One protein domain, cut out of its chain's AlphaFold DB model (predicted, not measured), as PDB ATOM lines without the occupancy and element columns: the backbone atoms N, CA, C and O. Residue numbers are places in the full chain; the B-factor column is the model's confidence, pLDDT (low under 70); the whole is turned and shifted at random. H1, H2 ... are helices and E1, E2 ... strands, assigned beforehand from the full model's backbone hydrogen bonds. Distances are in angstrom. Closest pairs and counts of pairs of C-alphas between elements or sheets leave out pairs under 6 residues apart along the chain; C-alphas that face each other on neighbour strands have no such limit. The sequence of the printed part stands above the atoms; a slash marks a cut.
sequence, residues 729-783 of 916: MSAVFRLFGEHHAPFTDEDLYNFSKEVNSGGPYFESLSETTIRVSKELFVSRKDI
ATOM      1  N   MET A 729       1.593  -5.793 -27.078       92.75
ATOM      2  CA  MET A 729       2.064  -5.707 -28.461       92.75
ATOM      3  C   MET A 729       1.237  -6.562 -29.441       92.75
ATOM      4  O   MET A 729       1.012  -6.158 -30.576       92.75
ATOM      5  N   SER A 730       0.711  -7.713 -29.013       92.88
ATOM      6  CA  SER A 730      -0.188  -8.532 -29.837       92.88
ATOM      7  C   SER A 730      -1.464  -7.780 -30.233       92.88
ATOM      8  O   SER A 730      -1.853  -7.796 -31.400       92.88
ATOM      9  N   ALA A 731      -2.100  -7.083 -29.288       94.38
ATOM     10  CA  ALA A 731      -3.296  -6.291 -29.560       94.38
ATOM     11  C   ALA A 731      -3.003  -5.112 -30.503       94.38
ATOM     12  O   ALA A 731      -3.797  -4.854 -31.404       94.38
ATOM     13  N   VAL A 732      -1.839  -4.470 -30.355       95.44
ATOM     14  CA  VAL A 732      -1.376  -3.383 -31.238       95.44
ATOM     15  C   VAL A 732      -1.255  -3.859 -32.689       95.44
ATOM     16  O   VAL A 732      -1.808  -3.237 -33.591       95.44
ATOM     17  N   PHE A 733      -0.615  -5.007 -32.934       95.94
ATOM     18  CA  PHE A 733      -0.511  -5.563 -34.291       95.94
ATOM     19  C   PHE A 733      -1.862  -5.997 -34.868       95.94
ATOM     20  O   PHE A 733      -2.069  -5.902 -36.077       95.94
ATOM     21  N   ARG A 734      -2.795  -6.464 -34.032       96.06
ATOM     22  CA  ARG A 734      -4.153  -6.784 -34.485       96.06
ATOM     23  C   ARG A 734      -4.901  -5.534 -34.958       96.06
ATOM     24  O   ARG A 734      -5.481  -5.584 -36.041       96.06
ATOM     25  N   LEU A 735      -4.853  -4.451 -34.173       96.06
ATOM     26  CA  LEU A 735      -5.460  -3.155 -34.509       96.06
ATOM     27  C   LEU A 735      -4.838  -2.561 -35.774       96.06
ATOM     28  O   LEU A 735      -5.568  -2.175 -36.679       96.06
ATOM     29  N   PHE A 736      -3.507  -2.611 -35.898       96.56
ATOM     30  CA  PHE A 736      -2.823  -2.225 -37.134       96.56
ATOM     31  C   PHE A 736      -3.386  -2.983 -38.346       96.56
ATOM     32  O   PHE A 736      -3.724  -2.389 -39.368       96.56
ATOM     33  N   GLY A 737      -3.549  -4.304 -38.216       96.50
ATOM     34  CA  GLY A 737      -4.142  -5.119 -39.270       96.50
ATOM     35  C   GLY A 737      -5.602  -4.768 -39.587       96.50
ATOM     36  O   GLY A 737      -6.024  -4.890 -40.732       96.50
ATOM     37  N   GLU A 738      -6.375  -4.336 -38.590       95.75
ATOM     38  CA  GLU A 738      -7.782  -3.957 -38.746       95.75
ATOM     39  C   GLU A 738      -7.962  -2.605 -39.443       95.75
ATOM     40  O   GLU A 738      -8.825  -2.493 -40.316       95.75
ATOM     41  N   HIS A 739      -7.151  -1.608 -39.087       95.06
ATOM     42  CA  HIS A 739      -7.295  -0.235 -39.575       95.06
ATOM     43  C   HIS A 739      -6.568   0.031 -40.894       95.06
ATOM     44  O   HIS A 739      -7.049   0.827 -41.699       95.06
ATOM     45  N   HIS A 740      -5.454  -0.658 -41.156       95.75
ATOM     46  CA  HIS A 740      -4.617  -0.363 -42.322       95.75
ATOM     47  C   HIS A 740      -4.727  -1.374 -43.463       95.75
ATOM     48  O   HIS A 740      -4.065  -1.196 -44.478       95.75
ATOM     49  N   ALA A 741      -5.512  -2.451 -43.344       95.31
ATOM     50  CA  ALA A 741      -5.682  -3.367 -44.471       95.31
ATOM     51  C   ALA A 741      -6.443  -2.687 -45.635       95.31
ATOM     52  O   ALA A 741      -7.520  -2.134 -45.402       95.31
ATOM     53  N   PRO A 742      -5.960  -2.776 -46.892       96.75
ATOM     54  CA  PRO A 742      -4.761  -3.493 -47.333       96.75
ATOM     55  C   PRO A 742      -3.452  -2.709 -47.116       96.75
ATOM     56  O   PRO A 742      -3.404  -1.506 -47.350       96.75
ATOM     57  N   PHE A 743      -2.370  -3.414 -46.765       97.88
ATOM     58  CA  PHE A 743      -1.028  -2.840 -46.567       97.88
ATOM     59  C   PHE A 743       0.079  -3.748 -47.112       97.88
ATOM     60  O   PHE A 743      -0.141  -4.937 -47.382       97.88
ATOM     61  N   THR A 744       1.282  -3.185 -47.251       96.75
ATOM     62  CA  THR A 744       2.449  -3.886 -47.789       96.75
ATOM     63  C   THR A 744       3.362  -4.512 -46.724       96.75
ATOM     64  O   THR A 744       3.286  -4.197 -45.536       96.75
ATOM     65  N   ASP A 745       4.268  -5.408 -47.121       93.25
ATOM     66  CA  ASP A 745       5.313  -5.929 -46.231       93.25
ATOM     67  C   ASP A 745       6.296  -4.841 -45.764       93.25
ATOM     68  O   ASP A 745       6.796  -4.922 -44.638       93.25
ATOM     69  N   GLU A 746       6.525  -3.812 -46.585       94.38
ATOM     70  CA  GLU A 746       7.287  -2.615 -46.216       94.38
ATOM     71  C   GLU A 746       6.560  -1.781 -45.151       94.38
ATOM     72  O   GLU A 746       7.175  -1.429 -44.140       94.38
ATOM     73  N   ASP A 747       5.251  -1.547 -45.305       96.00
ATOM     74  CA  ASP A 747       4.437  -0.854 -44.293       96.00
ATOM     75  C   ASP A 747       4.507  -1.582 -42.949       96.00
ATOM     76  O   ASP A 747       4.762  -0.979 -41.905       96.00
ATOM     77  N   LEU A 748       4.363  -2.911 -42.976       95.31
ATOM     78  CA  LEU A 748       4.442  -3.740 -41.779       95.31
ATOM     79  C   LEU A 748       5.844  -3.741 -41.151       95.31
ATOM     80  O   LEU A 748       5.977  -3.772 -39.923       95.31
ATOM     81  N   TYR A 749       6.901  -3.729 -41.967       92.75
ATOM     82  CA  TYR A 749       8.276  -3.628 -41.479       92.75
ATOM     83  C   TYR A 749       8.528  -2.281 -40.793       92.75
ATOM     84  O   TYR A 749       9.065  -2.260 -39.681       92.75
ATOM     85  N   ASN A 750       8.107  -1.185 -41.424       93.19
ATOM     86  CA  ASN A 750       8.246   0.169 -40.895       93.19
ATOM     87  C   ASN A 750       7.455   0.332 -39.596       93.19
ATOM     88  O   ASN A 750       8.024   0.754 -38.591       93.19
ATOM     89  N   PHE A 751       6.198  -0.119 -39.579       94.56
ATOM     90  CA  PHE A 751       5.380  -0.143 -38.371       94.56
ATOM     91  C   PHE A 751       6.040  -0.949 -37.251       94.56
ATOM     92  O   PHE A 751       6.167  -0.468 -36.130       94.56
ATOM     93  N   SER A 752       6.536  -2.155 -37.559       93.31
ATOM     94  CA  SER A 752       7.203  -2.998 -36.560       93.31
ATOM     95  C   SER A 752       8.381  -2.275 -35.922       93.31
ATOM     96  O   SER A 752       8.499  -2.314 -34.705       93.31
ATOM     97  N   LYS A 753       9.213  -1.595 -36.725       91.69
ATOM     98  CA  LYS A 753      10.366  -0.812 -36.252       91.69
ATOM     99  C   LYS A 753       9.983   0.382 -35.394       91.69
ATOM    100  O   LYS A 753      10.765   0.765 -34.527       91.69
ATOM    101  N   GLU A 754       8.829   0.965 -35.672       91.38
ATOM    102  CA  GLU A 754       8.310   2.116 -34.958       91.38
ATOM    103  C   GLU A 754       7.771   1.726 -33.577       91.38
ATOM    104  O   GLU A 754       8.097   2.381 -32.596       91.38
ATOM    105  N   VAL A 755       7.011   0.629 -33.469       90.56
ATOM    106  CA  VAL A 755       6.368   0.241 -32.198       90.56
ATOM    107  C   VAL A 755       7.212  -0.685 -31.328       90.56
ATOM    108  O   VAL A 755       7.012  -0.747 -30.113       90.56
ATOM    109  N   ASN A 756       8.141  -1.448 -31.912       83.75
ATOM    110  CA  ASN A 756       9.024  -2.323 -31.152       83.75
ATOM    111  C   ASN A 756      10.370  -2.605 -31.848       83.75
ATOM    112  O   ASN A 756      10.600  -2.373 -33.026       83.75
ATOM    113  N   SER A 757      11.325  -3.146 -31.091       71.00
ATOM    114  CA  SER A 757      12.601  -3.616 -31.664       71.00
ATOM    115  C   SER A 757      12.535  -5.058 -32.199       71.00
ATOM    116  O   SER A 757      13.540  -5.588 -32.678       71.00
ATOM    117  N   GLY A 758      11.375  -5.707 -32.077       70.94
ATOM    118  CA  GLY A 758      11.101  -7.078 -32.498       70.94
ATOM    119  C   GLY A 758      10.692  -7.188 -33.971       70.94
ATOM    120  O   GLY A 758      10.776  -6.243 -34.747       70.94
ATOM    121  N   GLY A 759      10.320  -8.400 -34.387       82.31
ATOM    122  CA  GLY A 759       9.712  -8.636 -35.700       82.31
ATOM    123  C   GLY A 759       8.180  -8.551 -35.648       82.31
ATOM    124  O   GLY A 759       7.616  -8.423 -34.560       82.31
ATOM    125  N   PRO A 760       7.499  -8.690 -36.800       89.00
ATOM    126  CA  PRO A 760       6.042  -8.646 -36.859       89.00
ATOM    127  C   PRO A 760       5.366  -9.762 -36.055       89.00
ATOM    128  O   PRO A 760       5.777 -10.927 -36.118       89.00
ATOM    129  N   TYR A 761       4.269  -9.431 -35.373       92.62
ATOM    130  CA  TYR A 761       3.423 -10.401 -34.668       92.62
ATOM    131  C   TYR A 761       2.419 -11.032 -35.640       92.62
ATOM    132  O   TYR A 761       1.228 -10.728 -35.647       92.62
ATOM    133  N   PHE A 762       2.924 -11.925 -36.491       91.25
ATOM    134  CA  PHE A 762       2.149 -12.569 -37.556       91.25
ATOM    135  C   PHE A 762       0.901 -13.322 -37.086       91.25
ATOM    136  O   PHE A 762      -0.061 -13.426 -37.845       91.25
ATOM    137  N   GLU A 763       0.926 -13.876 -35.873       91.38
ATOM    138  CA  GLU A 763      -0.231 -14.562 -35.298       91.38
ATOM    139  C   GLU A 763      -1.370 -13.575 -35.036       91.38
ATOM    140  O   GLU A 763      -2.472 -13.772 -35.535       91.38
ATOM    141  N   SER A 764      -1.082 -12.450 -34.384       93.38
ATOM    142  CA  SER A 764      -2.081 -11.416 -34.105       93.38
ATOM    143  C   SER A 764      -2.595 -10.738 -35.378       93.38
ATOM    144  O   SER A 764      -3.792 -10.504 -35.510       93.38
ATOM    145  N   LEU A 765      -1.723 -10.497 -36.363       93.50
ATOM    146  CA  LEU A 765      -2.126  -9.952 -37.669       93.50
ATOM    147  C   LEU A 765      -3.108 -10.861 -38.413       93.50
ATOM    148  O   LEU A 765      -3.994 -10.379 -39.114       93.50
ATOM    149  N   SER A 766      -2.954 -12.179 -38.282       91.94
ATOM    150  CA  SER A 766      -3.798 -13.149 -38.989       91.94
ATOM    151  C   SER A 766      -5.248 -13.197 -38.497       91.94
ATOM    152  O   SER A 766      -6.126 -13.760 -39.161       91.94
ATOM    153  N   GLU A 767      -5.519 -12.612 -37.327       94.25
ATOM    154  CA  GLU A 767      -6.878 -12.475 -36.810       94.25
ATOM    155  C   GLU A 767      -7.704 -11.557 -37.721       94.25
ATOM    156  O   GLU A 767      -8.864 -11.863 -38.004       94.25
ATOM    157  N   THR A 768      -7.087 -10.495 -38.248       96.12
ATOM    158  CA  THR A 768      -7.752  -9.439 -39.026       96.12
ATOM    159  C   THR A 768      -7.375  -9.443 -40.508       96.12
ATOM    160  O   THR A 768      -8.154  -8.958 -41.330       96.12
ATOM    161  N   THR A 769      -6.247 -10.056 -40.885       96.50
ATOM    162  CA  THR A 769      -5.705 -10.005 -42.254       96.50
ATOM    163  C   THR A 769      -5.278 -11.355 -42.823       96.50
ATOM    164  O   THR A 769      -5.039 -12.327 -42.105       96.50
ATOM    165  N   ILE A 770      -5.164 -11.414 -44.152       95.38
ATOM    166  CA  ILE A 770      -4.621 -12.545 -44.909       95.38
ATOM    167  C   ILE A 770      -3.483 -12.033 -45.790       95.38
ATOM    168  O   ILE A 770      -3.636 -11.047 -46.509       95.38
ATOM    169  N   ARG A 771      -2.348 -12.736 -45.772       95.06
ATOM    170  CA  ARG A 771      -1.238 -12.466 -46.684       95.06
ATOM    171  C   ARG A 771      -1.516 -13.143 -48.022       95.06
ATOM    172  O   ARG A 771      -1.580 -14.367 -48.076       95.06
ATOM    173  N   VAL A 772      -1.689 -12.361 -49.082       94.94
ATOM    174  CA  VAL A 772      -2.043 -12.880 -50.418       94.94
ATOM    175  C   VAL A 772      -0.859 -12.949 -51.365       94.94
ATOM    176  O   VAL A 772      -0.921 -13.669 -52.352       94.94
ATOM    177  N   SER A 773       0.230 -12.242 -51.080       93.94
ATOM    178  CA  SER A 773       1.475 -12.330 -51.845       93.94
ATOM    179  C   SER A 773       2.684 -12.067 -50.943       93.94
ATOM    180  O   SER A 773       2.554 -11.900 -49.726       93.94
ATOM    181  N   LYS A 774       3.886 -12.026 -51.528       92.31
ATOM    182  CA  LYS A 774       5.087 -11.599 -50.800       92.31
ATOM    183  C   LYS A 774       4.902 -10.203 -50.202       92.31
ATOM    184  O   LYS A 774       5.319  -9.977 -49.074       92.31
ATOM    185  N   GLU A 775       4.243  -9.314 -50.926       94.62
ATOM    186  CA  GLU A 775       4.208  -7.893 -50.600       94.62
ATOM    187  C   GLU A 775       2.858  -7.452 -50.052       94.62
ATOM    188  O   GLU A 775       2.816  -6.418 -49.418       94.62
ATOM    189  N   LEU A 776       1.765  -8.201 -50.241       96.12
ATOM    190  CA  LEU A 776       0.414  -7.703 -49.957       96.12
ATOM    191  C   LEU A 776      -0.308  -8.483 -48.851       96.12
ATOM    192  O   LEU A 776      -0.442  -9.714 -48.903       96.12
ATOM    193  N   PHE A 777      -0.854  -7.728 -47.899       97.31
ATOM    194  CA  PHE A 777      -1.799  -8.170 -46.879       97.31
ATOM    195  C   PHE A 777      -3.143  -7.482 -47.106       97.31
ATOM    196  O   PHE A 777      -3.200  -6.280 -47.350       97.31
ATOM    197  N   VAL A 778      -4.231  -8.243 -47.015       97.00
ATOM    198  CA  VAL A 778      -5.597  -7.738 -47.228       97.00
ATOM    199  C   VAL A 778      -6.498  -8.114 -46.065       97.00
ATOM    200  O   VAL A 778      -6.151  -8.987 -45.262       97.00
ATOM    201  N   SER A 779      -7.662  -7.473 -45.967       96.31
ATOM    202  CA  SER A 779      -8.602  -7.771 -44.894       96.31
ATOM    203  C   SER A 779      -9.074  -9.213 -45.000       96.31
ATOM    204  O   SER A 779      -9.397  -9.716 -46.079       96.31
ATOM    205  N   ARG A 780      -9.193  -9.891 -43.857       94.00
ATOM    206  CA  ARG A 780      -9.765 -11.241 -43.797       94.00
ATOM    207  C   ARG A 780     -11.207 -11.282 -44.317       94.00
ATOM    208  O   ARG A 780     -11.673 -12.345 -44.717       94.00
ATOM    209  N   LYS A 781     -11.899 -10.137 -44.325       92.44
ATOM    210  CA  LYS A 781     -13.264  -9.979 -44.849       92.44
ATOM    211  C   LYS A 781     -13.326 -10.006 -46.385       92.44
ATOM    212  O   LYS A 781     -14.385 -10.311 -46.924       92.44
ATOM    213  N   ASP A 782     -12.211  -9.766 -47.080       91.50
ATOM    214  CA  ASP A 782     -12.171  -9.641 -48.547       91.50
ATOM    215  C   ASP A 782     -11.990 -10.985 -49.275       91.50
ATOM    216  O   ASP A 782     -12.065 -11.056 -50.507       91.50
ATOM    217  N   ILE A 783     -11.735 -12.066 -48.528       91.94
ATOM    218  CA  ILE A 783     -11.457 -13.397 -49.073       91.94
ATOM    219  C   ILE A 783     -12.335 -14.435 -48.392       91.94
ATOM    220  O   ILE A 783     -12.370 -14.555 -47.171       91.94
TER     221      ILE A 783
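This is residues 729 to 783 of the 916 residues of an uncharacterized protein of Lachnospiraceae bacterium G41 (UniProt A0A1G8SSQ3). A small two-strand hairpin, E1 and E2, stands toward one end, and three helices come near it, H1 with its residues 734 to 740, H2 with its residues 745 to 748 and H3 with its residues 762 to 768. H1 and H3 pack on each other, H2 runs out separately near H1, and residues 756 to 761 fold back from H2 to H3 at the far end. The 55 printed residues hold H1, H2, H3, E1 and E2 in that order; the sheet, E1 - E2, is antiparallel, and the class is mostly helix. The whole is compact, with a radius of gyration of the C-alphas of 10.0 A, and only just elongated, spanning 31 by 21 by 16 A.

Look first at the sheet: E1 is residues 769 to 771, 6.8 A long, and E2 is residues 776 to 779, 10.3 A long, ending at C-alpha 779 at (-8.602, -7.771, -44.894). Find C-alpha 729 at (2.064, -5.707, -28.461); from there H1 runs 16.3 A to residue 740. H2 spans residues 745 to 755, 15.4 A, and H3 residues 762 to 768, 10.5 A.

In the hairpin, N 770 and O 778 are 2.8 A apart, within hydrogen-bond range. Residues 743 to 744 pair antiparallel with 776 to 777 of E2. The closest C-alphas of H1 and E1, Gly 737 and Thr 769, are 5.9 A apart; those of H2 and E2, Asp 745 and Leu 776, are 6.4 A apart. H1 and H3 touch at Arg 734 and Leu 765, their closest C-alphas, 4.9 A apart, with a steep tilt of 44 degrees, the same way. H1 and H2 are near each other, with 12 pairs of C-alphas within 10 A; H2 and H3 are apart. Every O i to N i+4 pair is within hydrogen-bond range in H1 and H2; H3 has 1 of 3, beside 3 of 4 O i to N i+3 pairs.

The farthest C-alphas, Ser 757 and Ile 783, are 31.3 A apart. The printed part has no cut, no link is long, and no printed residue is under 70 in pLDDT.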